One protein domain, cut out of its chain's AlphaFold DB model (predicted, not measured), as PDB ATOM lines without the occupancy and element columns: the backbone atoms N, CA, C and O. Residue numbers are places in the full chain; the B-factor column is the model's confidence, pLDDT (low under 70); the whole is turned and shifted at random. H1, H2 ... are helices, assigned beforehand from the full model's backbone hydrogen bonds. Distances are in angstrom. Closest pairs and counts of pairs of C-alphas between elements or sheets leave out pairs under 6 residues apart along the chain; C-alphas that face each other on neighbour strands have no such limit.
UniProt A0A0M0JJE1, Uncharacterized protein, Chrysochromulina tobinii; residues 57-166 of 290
ATOM      1  N   LEU A  57     155.028 181.819 146.300       76.25
ATOM      2  CA  LEU A  57     153.840 181.615 147.165       76.25
ATOM      3  C   LEU A  57     153.159 182.946 147.479       76.25
ATOM      4  O   LEU A  57     153.708 183.776 148.207       76.25
ATOM      5  N   VAL A  58     151.956 183.156 146.943       83.50
ATOM      6  CA  VAL A  58     151.166 184.353 147.265       83.50
ATOM      7  C   VAL A  58     150.556 184.240 148.663       83.50
ATOM      8  O   VAL A  58     150.402 183.151 149.218       83.50
ATOM      9  N   GLU A  59     150.211 185.383 149.261       82.88
ATOM     10  CA  GLU A  59     149.714 185.447 150.641       82.88
ATOM     11  C   GLU A  59     148.485 184.555 150.867       82.88
ATOM     12  O   GLU A  59     148.393 183.884 151.893       82.88
ATOM     13  N   ASN A  60     147.572 184.495 149.894       83.50
ATOM     14  CA  ASN A  60     146.388 183.642 149.969       83.50
ATOM     15  C   ASN A  60     146.752 182.156 150.098       83.50
ATOM     16  O   ASN A  60     146.308 181.478 151.022       83.50
ATOM     17  N   THR A  61     147.643 181.671 149.237       85.94
ATOM     18  CA  THR A  61     148.108 180.283 149.248       85.94
ATOM     19  C   THR A  61     148.813 179.939 150.562       85.94
ATOM     20  O   THR A  61     148.600 178.864 151.120       85.94
ATOM     21  N   LYS A  62     149.591 180.874 151.129       84.75
ATOM     22  CA  LYS A  62     150.168 180.723 152.476       84.75
ATOM     23  C   LYS A  62     149.082 180.590 153.543       84.75
ATOM     24  O   LYS A  62     149.152 179.683 154.371       84.75
ATOM     25  N   LYS A  63     148.064 181.454 153.527       83.31
ATOM     26  CA  LYS A  63     146.945 181.359 154.480       83.31
ATOM     27  C   LYS A  63     146.271 179.988 154.404       83.31
ATOM     28  O   LYS A  63     146.088 179.370 155.451       83.31
ATOM     29  N   MET A  64     146.015 179.492 153.191       85.25
ATOM     30  CA  MET A  64     145.401 178.179 152.980       85.25
ATOM     31  C   MET A  64     146.242 177.036 153.555       85.25
ATOM     32  O   MET A  64     145.688 176.186 154.240       85.25
ATOM     33  N   PHE A  65     147.564 177.031 153.358       86.69
ATOM     34  CA  PHE A  65     148.441 176.023 153.972       86.69
ATOM     35  C   PHE A  65     148.253 175.926 155.486       86.69
ATOM     36  O   PHE A  65     147.990 174.846 156.007       86.69
ATOM     37  N   GLY A  66     148.357 177.066 156.179       84.75
ATOM     38  CA  GLY A  66     148.232 177.097 157.633       84.75
ATOM     39  C   GLY A  66     146.837 176.686 158.096       84.75
ATOM     40  O   GLY A  66     146.703 175.990 159.097       84.75
ATOM     41  N   GLN A  67     145.794 177.076 157.360       84.38
ATOM     42  CA  GLN A  67     144.413 176.724 157.688       84.38
ATOM     43  C   GLN A  67     144.130 175.238 157.508       84.38
ATOM     44  O   GLN A  67     143.609 174.631 158.434       84.38
ATOM     45  N   VAL A  68     144.494 174.650 156.365       88.69
ATOM     46  CA  VAL A  68     144.293 173.214 156.129       88.69
ATOM     47  C   VAL A  68     145.071 172.396 157.149       88.69
ATOM     48  O   VAL A  68     144.489 171.504 157.752       88.69
ATOM     49  N   PHE A  69     146.333 172.750 157.416       88.06
ATOM     50  CA  PHE A  69     147.118 172.073 158.447       88.06
ATOM     51  C   PHE A  69     146.417 172.141 159.806       88.06
ATOM     52  O   PHE A  69     146.169 171.115 160.413       88.06
ATOM     53  N   THR A  70     146.007 173.338 160.238       86.88
ATOM     54  CA  THR A  70     145.328 173.551 161.529       86.88
ATOM     55  C   THR A  70     143.969 172.845 161.612       86.88
ATOM     56  O   THR A  70     143.500 172.560 162.705       86.88
ATOM     57  N   ILE A  71     143.277 172.616 160.494       86.00
ATOM     58  CA  ILE A  71     142.025 171.846 160.498       86.00
ATOM     59  C   ILE A  71     142.308 170.370 160.761       86.00
ATOM     60  O   ILE A  71     141.521 169.745 161.463       86.00
ATOM     61  N   ILE A  72     143.380 169.836 160.172       88.31
ATOM     62  CA  ILE A  72     143.715 168.413 160.238       88.31
ATOM     63  C   ILE A  72     144.429 168.073 161.551       88.31
ATOM     64  O   ILE A  72     144.031 167.102 162.167       88.31
ATOM     65  N   ASP A  73     145.405 168.880 161.979       88.06
ATOM     66  CA  ASP A  73     146.003 168.861 163.327       88.06
ATOM     67  C   ASP A  73     144.893 169.226 164.329       88.06
ATOM     68  O   ASP A  73     144.572 170.397 164.547       88.06
ATOM     69  N   ASP A  74     144.184 168.230 164.839       85.44
ATOM     70  CA  ASP A  74     142.965 168.364 165.625       85.44
ATOM     71  C   ASP A  74     143.291 168.759 167.066       85.44
ATOM     72  O   ASP A  74     142.655 169.662 167.632       85.44
ATOM     73  N   ASP A  75     144.328 168.134 167.629       84.81
ATOM     74  CA  ASP A  75     144.761 168.320 169.013       84.81
ATOM     75  C   ASP A  75     145.671 169.554 169.206       84.81
ATOM     76  O   ASP A  75     145.870 170.018 170.334       84.81
ATOM     77  N   SER A  76     146.106 170.186 168.108       86.06
ATOM     78  CA  SER A  76     147.006 171.346 168.088       86.06
ATOM     79  C   SER A  76     148.421 171.062 168.589       86.06
ATOM     80  O   SER A  76     149.087 172.001 169.054       86.06
ATOM     81  N   ASN A  77     148.884 169.814 168.526       85.25
ATOM     82  CA  ASN A  77     150.229 169.436 168.944       85.25
ATOM     83  C   ASN A  77     151.307 169.901 167.942       85.25
ATOM     84  O   ASN A  77     152.479 170.017 168.311       85.25
ATOM     85  N   GLY A  78     150.895 170.299 166.732       85.56
ATOM     86  CA  GLY A  78     151.758 170.861 165.696       85.56
ATOM     87  C   GLY A  78     152.301 169.839 164.700       85.56
ATOM     88  O   GLY A  78     153.059 170.224 163.808       85.56
ATOM     89  N   GLU A  79     151.898 168.580 164.811       90.38
ATOM     90  CA  GLU A  79     152.121 167.500 163.859       90.38
ATOM     91  C   GLU A  79     150.762 166.919 163.453       90.38
ATOM     92  O   GLU A  79     149.776 167.108 164.149       90.38
ATOM     93  N   ILE A  80     150.691 166.278 162.284       89.75
ATOM     94  CA  ILE A  80     149.510 165.504 161.900       89.75
ATOM     95  C   ILE A  80     149.821 164.024 162.108       89.75
ATOM     96  O   ILE A  80     150.658 163.462 161.387       89.75
ATOM     97  N   ASP A  81     149.152 163.390 163.058       89.69
ATOM     98  CA  ASP A  81     149.356 161.997 163.445       89.69
ATOM     99  C   ASP A  81     148.028 161.236 163.615       89.69
ATOM    100  O   ASP A  81     146.972 161.680 163.177       89.69
ATOM    101  N   SER A  82     148.075 160.014 164.147       88.75
ATOM    102  CA  SER A  82     146.881 159.174 164.294       88.75
ATOM    103  C   SER A  82     145.868 159.694 165.317       88.75
ATOM    104  O   SER A  82     144.684 159.373 165.202       88.75
ATOM    105  N   GLU A  83     146.312 160.448 166.325       88.56
ATOM    106  CA  GLU A  83     145.442 160.971 167.382       88.56
ATOM    107  C   GLU A  83     144.497 162.048 166.842       88.56
ATOM    108  O   GLU A  83     143.334 162.104 167.250       88.56
ATOM    109  N   ASP A  84     144.926 162.795 165.823       87.88
ATOM    110  CA  ASP A  84     144.087 163.774 165.120       87.88
ATOM    111  C   ASP A  84     142.828 163.166 164.491       87.88
ATOM    112  O   ASP A  84     141.802 163.826 164.295       87.88
ATOM    113  N   PHE A  85     142.882 161.866 164.201       89.50
ATOM    114  CA  PHE A  85     141.795 161.113 163.590       89.50
ATOM    115  C   PHE A  85     141.131 160.136 164.565       89.50
ATOM    116  O   PHE A  85     140.254 159.375 164.149       89.50
ATOM    117  N   ALA A  86     141.475 160.155 165.859       85.56
ATOM    118  CA  ALA A  86     140.952 159.205 166.847       85.56
ATOM    119  C   ALA A  86     139.416 159.222 166.937       85.56
ATOM    120  O   ALA A  86     138.770 158.194 167.150       85.56
ATOM    121  N   THR A  87     138.805 160.391 166.724       80.19
ATOM    122  CA  THR A  87     137.342 160.550 166.710       80.19
ATOM    123  C   THR A  87     136.702 160.178 165.367       80.19
ATOM    124  O   THR A  87     135.475 160.082 165.275       80.19
ATOM    125  N   MET A  88     137.511 159.967 164.323       81.88
ATOM    126  CA  MET A  88     137.086 159.771 162.936       81.88
ATOM    127  C   MET A  88     137.963 158.749 162.185       81.88
ATOM    128  O   MET A  88     138.649 159.113 161.228       81.88
ATOM    129  N   PRO A  89     137.886 157.447 162.525       83.25
ATOM    130  CA  PRO A  89     138.740 156.422 161.916       83.25
ATOM    131  C   PRO A  89     138.647 156.340 160.383       83.25
ATOM    132  O   PRO A  89     139.641 156.101 159.714       83.25
ATOM    133  N   ALA A  90     137.479 156.612 159.793       83.94
ATOM    134  CA  ALA A  90     137.329 156.612 158.335       83.94
ATOM    135  C   ALA A  90     138.117 157.741 157.638       83.94
ATOM    136  O   ALA A  90     138.518 157.595 156.486       83.94
ATOM    137  N   ALA A  91     138.342 158.869 158.322       83.94
ATOM    138  CA  ALA A  91     139.215 159.923 157.814       83.94
ATOM    139  C   ALA A  91     140.693 159.509 157.924       83.94
ATOM    140  O   ALA A  91     141.473 159.862 157.045       83.94
ATOM    141  N   MET A  92     141.049 158.699 158.931       86.56
ATOM    142  CA  MET A  92     142.393 158.132 159.081       86.56
ATOM    143  C   MET A  92     142.770 157.231 157.905       86.56
ATOM    144  O   MET A  92     143.863 157.368 157.368       86.56
ATOM    145  N   ASP A  93     141.868 156.358 157.450       85.00
ATOM    146  CA  ASP A  93     142.139 155.496 156.288       85.00
ATOM    147  C   ASP A  93     142.493 156.333 155.046       85.00
ATOM    148  O   ASP A  93     143.441 156.037 154.317       85.00
ATOM    149  N   LYS A  94     141.773 157.446 154.846       82.19
ATOM    150  CA  LYS A  94     142.061 158.410 153.775       82.19
ATOM    151  C   LYS A  94     143.337 159.194 154.001       82.19
ATOM    152  O   LYS A  94     144.039 159.496 153.036       82.19
ATOM    153  N   TRP A  95     143.649 159.519 155.244       85.69
ATOM    154  CA  TRP A  95     144.905 160.158 155.577       85.69
ATOM    155  C   TRP A  95     146.092 159.237 155.303       85.69
ATOM    156  O   TRP A  95     147.018 159.672 154.637       85.69
ATOM    157  N   GLU A  96     146.059 157.972 155.716       85.88
ATOM    158  CA  GLU A  96     147.157 157.021 155.500       85.88
ATOM    159  C   GLU A  96     147.412 156.747 154.007       85.88
ATOM    160  O   GLU A  96     148.567 156.701 153.579       85.88
ATOM    161  N   GLU A  97     146.355 156.672 153.185       81.56
ATOM    162  CA  GLU A  97     146.481 156.632 151.716       81.56
ATOM    163  C   GLU A  97     147.277 157.840 151.178       81.56
ATOM    164  O   GLU A  97     148.117 157.698 150.287       81.56
ATOM    165  N   LEU A  98     147.026 159.036 151.719       76.62
ATOM    166  CA  LEU A  98     147.619 160.288 151.248       76.62
ATOM    167  C   LEU A  98     149.002 160.550 151.846       76.62
ATOM    168  O   LEU A  98     149.896 160.994 151.129       76.62
ATOM    169  N   LYS A  99     149.200 160.245 153.128       80.69
ATOM    170  CA  LYS A  99     150.413 160.452 153.931       80.69
ATOM    171  C   LYS A  99     151.654 159.855 153.284       80.69
ATOM    172  O   LYS A  99     152.708 160.488 153.320       80.69
ATOM    173  N   MET A 100     151.505 158.714 152.612       76.94
ATOM    174  CA  MET A 100     152.549 158.062 151.810       76.94
ATOM    175  C   MET A 100     153.203 158.997 150.772       76.94
ATOM    176  O   MET A 100     154.348 158.783 150.374       76.94
ATOM    177  N   GLU A 101     152.509 160.047 150.322       74.75
ATOM    178  CA  GLU A 101     153.061 161.057 149.408       74.75
ATOM    179  C   GLU A 101     153.808 162.201 150.116       74.75
ATOM    180  O   GLU A 101     154.617 162.879 149.466       74.75
ATOM    181  N   PHE A 102     153.568 162.406 151.416       77.69
ATOM    182  CA  PHE A 102     154.118 163.496 152.233       77.69
ATOM    183  C   PHE A 102     155.351 163.071 153.026       77.69
ATOM    184  O   PHE A 102     156.348 163.791 153.021       77.69
ATOM    185  N   SER A 103     155.292 161.918 153.698       74.56
ATOM    186  CA  SER A 103     156.345 161.441 154.595       74.56
ATOM    187  C   SER A 103     156.361 159.913 154.680       74.56
ATOM    188  O   SER A 103     155.351 159.250 154.460       74.56
ATOM    189  N   SER A 104     157.523 159.348 155.010       64.00
ATOM    190  CA  SER A 104     157.683 157.934 155.375       64.00
ATOM    191  C   SER A 104     157.591 157.692 156.888       64.00
ATOM    192  O   SER A 104     157.794 156.565 157.338       64.00
ATOM    193  N   GLU A 105     157.371 158.745 157.676       73.50
ATOM    194  CA  GLU A 105     157.325 158.701 159.141       73.50
ATOM    195  C   GLU A 105     155.890 158.558 159.674       73.50
ATOM    196  O   GLU A 105     154.914 158.646 158.929       73.50
ATOM    197  N   SER A 106     155.745 158.297 160.978       76.69
ATOM    198  CA  SER A 106     154.443 158.085 161.627       76.69
ATOM    199  C   SER A 106     153.620 159.364 161.800       76.69
ATOM    200  O   SER A 106     152.401 159.258 161.912       76.69
ATOM    201  N   ALA A 107     154.254 160.534 161.766       85.31
ATOM    202  CA  ALA A 107     153.619 161.842 161.867       85.31
ATOM    203  C   ALA A 107     154.096 162.753 160.725       85.31
ATOM    204  O   ALA A 107     155.173 162.551 160.158       85.31
ATOM    205  N   VAL A 108     153.285 163.745 160.366       88.88
ATOM    206  CA  VAL A 108     153.606 164.729 159.327       88.88
ATOM    207  C   VAL A 108     153.754 166.099 159.969       88.88
ATOM    208  O   VAL A 108     152.777 166.741 160.348       88.88
ATOM    209  N   ASN A 109     154.992 166.574 160.051       89.44
ATOM    210  CA  ASN A 109     155.284 167.922 160.524       89.44
ATOM    211  C   ASN A 109     154.938 168.988 159.447       89.44
ATOM    212  O   ASN A 109     154.742 168.666 158.264       89.44
ATOM    213  N   PRO A 110     154.916 170.286 159.804       89.12
ATOM    214  CA  PRO A 110     154.618 171.387 158.884       89.12
ATOM    215  C   PRO A 110     155.466 171.416 157.606       89.12
ATOM    216  O   PRO A 110     154.990 171.820 156.540       89.12
ATOM    217  N   ARG A 111     156.730 170.993 157.690       87.69
ATOM    218  CA  ARG A 111     157.659 170.994 156.558       87.69
ATOM    219  C   ARG A 111     157.318 169.899 155.561       87.69
ATOM    220  O   ARG A 111     157.232 170.187 154.365       87.69
ATOM    221  N   ASP A 112     157.102 168.683 156.042       89.12
ATOM    222  CA  ASP A 112     156.742 167.541 155.203       89.12
ATOM    223  C   ASP A 112     155.374 167.757 154.555       89.12
ATOM    224  O   ASP A 112     155.205 167.500 153.362       89.12
ATOM    225  N   PHE A 113     154.441 168.378 155.284       89.81
ATOM    226  CA  PHE A 113     153.159 168.807 154.737       89.81
ATOM    227  C   PHE A 113     153.327 169.754 153.537       89.81
ATOM    228  O   PHE A 113     152.826 169.486 152.441       89.81
ATOM    229  N   VAL A 114     154.078 170.850 153.704       89.12
ATOM    230  CA  VAL A 114     154.297 171.832 152.626       89.12
ATOM    231  C   VAL A 114     155.026 171.212 151.433       89.12
ATOM    232  O   VAL A 114     154.674 171.494 150.283       89.12
ATOM    233  N   LEU A 115     156.037 170.375 151.678       86.31
ATOM    234  CA  LEU A 115     156.791 169.707 150.618       86.31
ATOM    235  C   LEU A 115     155.931 168.699 149.852       86.31
ATOM    236  O   LEU A 115     155.970 168.699 148.618       86.31
ATOM    237  N   GLY A 116     155.121 167.901 150.549       87.50
ATOM    238  CA  GLY A 116     154.210 166.939 149.936       87.50
ATOM    239  C   GLY A 116     153.148 167.616 149.069       87.50
ATOM    240  O   GLY A 116     153.036 167.285 147.887       87.50
ATOM    241  N   ILE A 117     152.466 168.657 149.574       88.62
ATOM    242  CA  ILE A 117     151.497 169.427 148.768       88.62
ATOM    243  C   ILE A 117     152.172 170.026 147.538       88.62
ATOM    244  O   ILE A 117     151.634 169.926 146.436       88.62
ATOM    245  N   LYS A 118     153.354 170.639 147.688       86.12
ATOM    246  CA  LYS A 118     154.078 171.196 146.540       86.12
ATOM    247  C   LYS A 118     154.383 170.113 145.520       86.12
ATOM    248  O   LYS A 118     154.085 170.305 144.347       86.12
ATOM    249  N   LYS A 119     154.934 168.975 145.937       84.69
ATOM    250  CA  LYS A 119     155.237 167.843 145.051       84.69
ATOM    251  C   LYS A 119     153.990 167.372 144.293       84.69
ATOM    252  O   LYS A 119     154.069 167.161 143.084       84.69
ATOM    253  N   MET A 120     152.846 167.249 144.967       84.94
ATOM    254  CA  MET A 120     151.569 166.881 144.343       84.94
ATOM    255  C   MET A 120     151.071 167.948 143.361       84.94
ATOM    256  O   MET A 120     150.707 167.624 142.231       84.94
ATOM    257  N   ALA A 121     151.111 169.221 143.754       84.38
ATOM    258  CA  ALA A 121     150.699 170.337 142.915       84.38
ATOM    259  C   ALA A 121     151.591 170.472 141.676       84.38
ATOM    260  O   ALA A 121     151.088 170.636 140.574       84.38
ATOM    261  N   TRP A 122     152.909 170.308 141.801       80.12
ATOM    262  CA  TRP A 122     153.830 170.334 140.661       80.12
ATOM    263  C   TRP A 122     153.497 169.264 139.613       80.12
ATOM    264  O   TRP A 122     153.547 169.566 138.421       80.12
ATOM    265  N   LYS A 123     153.091 168.054 140.030       75.12
ATOM    266  CA  LYS A 123     152.621 167.008 139.099       75.12
ATOM    267  C   LYS A 123     151.391 167.468 138.293       75.12
ATOM    268  O   LYS A 123     151.269 167.092 137.134       75.12
ATOM    269  N   LYS A 124     150.509 168.288 138.883       70.50
ATOM    270  CA  LYS A 124     149.274 168.814 138.258       70.50
ATOM    271  C   LYS A 124     149.469 170.150 137.513       70.50
ATOM    272  O   LYS A 124     148.737 170.446 136.574       70.50
ATOM    273  N   ALA A 125     150.420 170.981 137.939       62.50
ATOM    274  CA  ALA A 125     150.612 172.353 137.461       62.50
ATOM    275  C   ALA A 125     151.349 172.432 136.119       62.50
ATOM    276  O   ALA A 125     151.114 173.357 135.338       62.50
ATOM    277  N   VAL A 126     152.247 171.479 135.848       60.56
ATOM    278  CA  VAL A 126     153.074 171.444 134.630       60.56
ATOM    279  C   VAL A 126     152.306 170.774 133.491       60.56
ATOM    280  O   VAL A 126     152.740 169.794 132.895       60.56
ATOM    281  N   ASP A 127     151.139 171.321 133.176       64.38
ATOM    282  CA  ASP A 127     150.479 171.054 131.908       64.38
ATOM    283  C   ASP A 127     151.083 171.992 130.853       64.38
ATOM    284  O   ASP A 127     150.840 173.204 130.841       64.38
ATOM    285  N   GLN A 128     151.935 171.435 129.991       55.50
ATOM    286  CA  GLN A 128     152.686 172.183 128.976       55.50
ATOM    287  C   GLN A 128     151.780 172.873 127.945       55.50
ATOM    288  O   GLN A 128     152.225 173.804 127.277       55.50
ATOM    289  N   THR A 129     150.506 172.479 127.848       62.88
ATOM    290  CA  THR A 129     149.533 173.107 126.943       62.88
ATOM    291  C   THR A 129     149.155 174.533 127.364       62.88
ATOM    292  O   THR A 129     148.666 175.313 126.547       62.88
ATOM    293  N   LYS A 130     149.436 174.922 128.617       65.19
ATOM    294  CA  LYS A 130     149.070 176.230 129.191       65.19
ATOM    295  C   LYS A 130     150.072 177.356 128.900       65.19
ATOM    296  O   LYS A 130     149.808 178.511 129.246       65.19
ATOM    297  N   PHE A 131     151.207 177.055 128.261       71.31
ATOM    298  CA  PHE A 131     152.260 178.030 127.956       71.31
ATOM    299  C   PHE A 131     152.413 178.220 126.444       71.31
ATOM    300  O   PHE A 131     152.763 177.293 125.718       71.31
ATOM    301  N   GLY A 132     152.174 179.441 125.958       72.50
ATOM    302  CA  GLY A 132     152.324 179.760 124.541       72.50
ATOM    303  C   GLY A 132     153.776 180.082 124.152       72.50
ATOM    304  O   GLY A 132     154.573 180.480 125.008       72.50
ATOM    305  N   PRO A 133     154.128 180.040 122.852       69.31
ATOM    306  CA  PRO A 133     155.470 180.394 122.371       69.31
ATOM    307  C   PRO A 133     155.927 181.798 122.801       69.31
ATOM    308  O   PRO A 133     157.094 182.013 123.113       69.31
ATOM    309  N   ALA A 134     154.992 182.750 122.877       69.69
ATOM    310  CA  ALA A 134     155.253 184.123 123.309       69.69
ATOM    311  C   ALA A 134     155.524 184.260 124.819       69.69
ATOM    312  O   ALA A 134     156.098 185.259 125.249       69.69
ATOM    313  N   ASP A 135     155.098 183.288 125.631       69.44
ATOM    314  CA  ASP A 135     155.419 183.261 127.058       69.44
ATOM    315  C   ASP A 135     156.852 182.761 127.253       69.44
ATOM    316  O   ASP A 135     157.615 183.386 127.979       69.44
ATOM    317  N   LEU A 136     157.250 181.718 126.517       69.50
ATOM    318  CA  LEU A 136     158.591 181.123 126.575       69.50
ATOM    319  C   LEU A 136     159.706 182.067 126.090       69.50
ATOM    320  O   LEU A 136     160.857 181.922 126.490       69.50
ATOM    321  N   GLN A 137     159.371 183.051 125.251       76.25
ATOM    322  CA  GLN A 137     160.316 184.059 124.753       76.25
ATOM    323  C   GLN A 137     160.534 185.234 125.719       76.25
ATOM    324  O   GLN A 137     161.477 186.003 125.542       76.25
ATOM    325  N   ASN A 138     159.688 185.393 126.744       80.81
ATOM    326  CA  ASN A 138     159.812 186.457 127.736       80.81
ATOM    327  C   ASN A 138     159.870 185.859 129.142       80.81
ATOM    328  O   ASN A 138     158.843 185.524 129.730       80.81
ATOM    329  N   TYR A 139     161.082 185.800 129.697       75.44
ATOM    330  CA  TYR A 139     161.346 185.213 131.010       75.44
ATOM    331  C   TYR A 139     160.418 185.754 132.108       75.44
ATOM    332  O   TYR A 139     159.840 184.967 132.847       75.44
ATOM    333  N   SER A 140     160.191 187.071 132.168       80.12
ATOM    334  CA  SER A 140     159.321 187.696 133.180       80.12
ATOM    335  C   SER A 140     157.854 187.259 133.051       80.12
ATOM    336  O   SER A 140     157.178 186.944 134.039       80.12
ATOM    337  N   ARG A 141     157.354 187.183 131.812       78.62
ATOM    338  CA  ARG A 141     155.983 186.742 131.525       78.62
ATOM    339  C   ARG A 141     155.803 185.257 131.833       78.62
ATOM    340  O   ARG A 141     154.811 184.890 132.463       78.62
ATOM    341  N   PHE A 142     156.780 184.436 131.447       78.75
ATOM    342  CA  PHE A 142     156.832 183.017 131.779       78.75
ATOM    343  C   PHE A 142     156.804 182.799 133.291       78.75
ATOM    344  O   PHE A 142     155.912 182.114 133.788       78.75
ATOM    345  N   THR A 143     157.706 183.446 134.038       76.94
ATOM    346  CA  THR A 143     157.782 183.293 135.494       76.94
ATOM    347  C   THR A 143     156.500 183.732 136.191       76.94
ATOM    348  O   THR A 143     156.058 183.069 137.120       76.94
ATOM    349  N   THR A 144     155.850 184.799 135.718       82.31
ATOM    350  CA  THR A 144     154.583 185.282 136.295       82.31
ATOM    351  C   THR A 144     153.429 184.308 136.050       82.31
ATOM    352  O   THR A 144     152.629 184.055 136.950       82.31
ATOM    353  N   LYS A 145     153.327 183.735 134.846       81.50
ATOM    354  CA  LYS A 145     152.295 182.733 134.542       81.50
ATOM    355  C   LYS A 145     152.534 181.421 135.277       81.50
ATOM    356  O   LYS A 145     151.588 180.866 135.826       81.50
ATOM    357  N   LEU A 146     153.784 180.960 135.318       80.31
ATOM    358  CA  LEU A 146     154.165 179.752 136.042       80.31
ATOM    359  C   LEU A 146     153.875 179.898 137.540       80.31
ATOM    360  O   LEU A 146     153.291 178.997 138.129       80.31
ATOM    361  N   ASN A 147     154.195 181.059 138.123       82.81
ATOM    362  CA  ASN A 147     153.843 181.408 139.499       82.81
ATOM    363  C   ASN A 147     152.351 181.221 139.771       82.81
ATOM    364  O   ASN A 147     151.955 180.504 140.686       82.81
ATOM    365  N   LYS A 148     151.520 181.874 138.954       84.69
ATOM    366  CA  LYS A 148     150.074 181.830 139.117       84.69
ATOM    367  C   LYS A 148     149.558 180.395 138.995       84.69
ATOM    368  O   LYS A 148     148.885 179.926 139.901       84.69
ATOM    369  N   ALA A 149     149.946 179.688 137.934       83.06
ATOM    370  CA  ALA A 149     149.534 178.306 137.704       83.06
ATOM    371  C   ALA A 149     149.942 177.370 138.854       83.06
ATOM    372  O   ALA A 149     149.178 176.484 139.231       83.06
ATOM    373  N   LEU A 150     151.129 177.580 139.432       83.81
ATOM    374  CA  LEU A 150     151.594 176.806 140.574       83.81
ATOM    375  C   LEU A 150     150.776 177.102 141.839       83.81
ATOM    376  O   LEU A 150     150.368 176.152 142.498       83.81
ATOM    377  N   ASN A 151     150.504 178.372 142.170       86.50
ATOM    378  CA  ASN A 151     149.645 178.702 143.319       86.50
ATOM    379  C   ASN A 151     148.238 178.144 143.129       86.50
ATOM    380  O   ASN A 151     147.757 177.455 144.018       86.50
ATOM    381  N   ASP A 152     147.625 178.349 141.961       85.94
ATOM    382  CA  ASP A 152     146.294 177.816 141.654       85.94
ATOM    383  C   ASP A 152     146.270 176.285 141.844       85.94
ATOM    384  O   ASP A 152     145.357 175.726 142.450       85.94
ATOM    385  N   SER A 153     147.316 175.588 141.386       86.62
ATOM    386  CA  SER A 153     147.445 174.139 141.557       86.62
ATOM    387  C   SER A 153     147.658 173.713 143.014       86.62
ATOM    388  O   SER A 153     147.088 172.708 143.444       86.62
ATOM    389  N   ILE A 154     148.438 174.470 143.790       87.94
ATOM    390  CA  ILE A 154     148.624 174.238 145.228       87.94
ATOM    391  C   ILE A 154     147.302 174.419 145.967       87.94
ATOM    392  O   ILE A 154     146.905 173.543 146.730       87.94
ATOM    393  N   GLU A 155     146.599 175.523 145.723       87.56
ATOM    394  CA  GLU A 155     145.316 175.810 146.360       87.56
ATOM    395  C   GLU A 155     144.273 174.740 146.023       87.56
ATOM    396  O   GLU A 155     143.549 174.284 146.906       87.56
ATOM    397  N   ASN A 156     144.228 174.276 144.772       86.38
ATOM    398  CA  ASN A 156     143.361 173.164 144.381       86.38
ATOM    399  C   ASN A 156     143.763 171.853 145.062       86.38
ATOM    400  O   ASN A 156     142.894 171.139 145.545       86.38
ATOM    401  N   THR A 157     145.061 171.566 145.188       88.50
ATOM    402  CA  THR A 157     145.549 170.371 145.899       88.50
ATOM    403  C   THR A 157     145.176 170.404 147.385       88.50
ATOM    404  O   THR A 157     144.780 169.384 147.940       88.50
ATOM    405  N   LEU A 158     145.240 171.575 148.027       89.50
ATOM    406  CA  LEU A 158     144.793 171.767 149.411       89.50
ATOM    407  C   LEU A 158     143.278 171.549 149.565       89.50
ATOM    408  O   LEU A 158     142.842 170.926 150.531       89.50
ATOM    409  N   ARG A 159     142.470 172.023 148.607       88.00
ATOM    410  CA  ARG A 159     141.019 171.764 148.589       88.00
ATOM    411  C   ARG A 159     140.708 170.287 148.355       88.00
ATOM    412  O   ARG A 159     139.848 169.747 149.044       88.00
ATOM    413  N   ASP A 160     141.411 169.641 147.427       87.44
ATOM    414  CA  ASP A 160     141.274 168.208 147.148       87.44
ATOM    415  C   ASP A 160     141.604 167.377 148.397       87.44
ATOM    416  O   ASP A 160     140.878 166.437 148.710       87.44
ATOM    417  N   LEU A 161     142.641 167.761 149.154       89.31
ATOM    418  CA  LEU A 161     142.974 167.129 150.431       89.31
ATOM    419  C   LEU A 161     141.805 167.224 151.422       89.31
ATOM    420  O   LEU A 161     141.374 166.204 151.952       89.31
ATOM    421  N   LEU A 162     141.236 168.416 151.628       89.44
ATOM    422  CA  LEU A 162     140.058 168.573 152.491       89.44
ATOM    423  C   LEU A 162     138.854 167.761 151.989       89.44
ATOM    424  O   LEU A 162     138.152 167.154 152.794       89.44
ATOM    425  N   CYS A 163     138.628 167.692 150.673       89.81
ATOM    426  CA  CYS A 163     137.569 166.861 150.090       89.81
ATOM    427  C   CYS A 163     137.779 165.370 150.388       89.81
ATOM    428  O   CYS A 163     136.821 164.653 150.696       89.81
ATOM    429  N   ALA A 164     139.026 164.903 150.306       88.31
ATOM    430  CA  ALA A 164     139.388 163.528 150.627       88.31
ATOM    431  C   ALA A 164     139.164 163.220 152.112       88.31
ATOM    432  O   ALA A 164     138.723 162.122 152.439       88.31
ATOM    433  N   MET A 165     139.391 164.206 152.986       88.38
ATOM    434  CA  MET A 165     139.097 164.070 154.410       88.38
ATOM    435  C   MET A 165     137.600 163.985 154.689       88.38
ATOM    436  O   MET A 165     137.243 163.320 155.649       88.38
ATOM    437  N   ILE A 166     136.713 164.584 153.878       89.88
ATOM    438  CA  ILE A 166     135.265 164.557 154.147       89.88
ATOM    439  C   ILE A 166     134.724 163.121 154.199       89.88
ATOM    440  O   ILE A 166     134.736 162.396 153.197       89.88
TER     441      ILE A 166
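This is residues 57 to 166 of the 290 residues of an uncharacterized protein of Chrysochromulina tobinii (UniProt A0A0M0JJE1). One long helix, H5, is the spine of this domain: H1 runs side by side with it along its second half, H3 crosses it steeply, and H2 packs on its last turn. At the other end the first turns of H5, with little H4 at the corner before them, make a thin arm, of which residues 136 to 141 stick out. The printed part has 110 residues with five named helices, in the order H1, H2, H3, H4, H5, and no named strand; the class is all helix. It is only just loose, close to compact, with a radius of gyration of the C-alphas of 16.0 A, and its C-alphas span 52 by 24 by 23 A.

H1 is residues 59 to 72, 20.5 A from first to last C-alpha, and begins with C-alpha 59 at (149.714, 185.447, 150.641). Residues 73 to 88 hold no named element. H2 is residues 89 to 99, 14.7 A long. H3 is residues 110 to 125, 21.8 A long, with C-alpha 110 at (154.618, 171.387, 158.884). H4 is the four residues 133 to 136. H5 is residues 139 to 165, 38.6 A long, and ends with C-alpha 165 at (139.097, 164.070, 154.410).

H5 is the hub and touches the four other helices. With residues 149 to 158 alone it touches H3, opposite ways at a steep tilt of 66 degrees; the closest C-alphas, of Ala 121 and Ile 154, are 5.0 A apart. With residues 151 to 162 alone it touches H1, the same way at a shallow tilt of 19 degrees; the closest C-alphas, of Thr 61 and Glu 155, are 6.0 A apart. With residues 164 to 165 alone it touches H2, opposite ways at a shallow tilt of 28 degrees; the closest C-alphas, of Ala 91 and Met 165, are 5.4 A apart. H4 and H5 only just touch, with 3 pairs of C-alphas within 8 A, and only at the corner; the closest C-alphas, of Asp 135 and Phe 142, are 4.9 A apart. H1 and H3 only just touch, also with 3 pairs, the closest C-alphas being those of Phe 65 and Val 114, 7.3 A apart. H2 is apart from H1, H3 and H4. Each O i to N i+4 pair is within hydrogen-bond range in H1, H3 and H5, and 6 of 7 are in H2; H4 is too short for such a pair.

The two C-alphas farthest apart, of Thr 87 and Gln 137, are 53.3 A apart. The printed part has no cut. The link from H1 to H2 is long, with 16 residues. The mean pLDDT of the printed part is 82.2; it is under 70 at residue 104, residues 125 to 130 and residues 133 to 136.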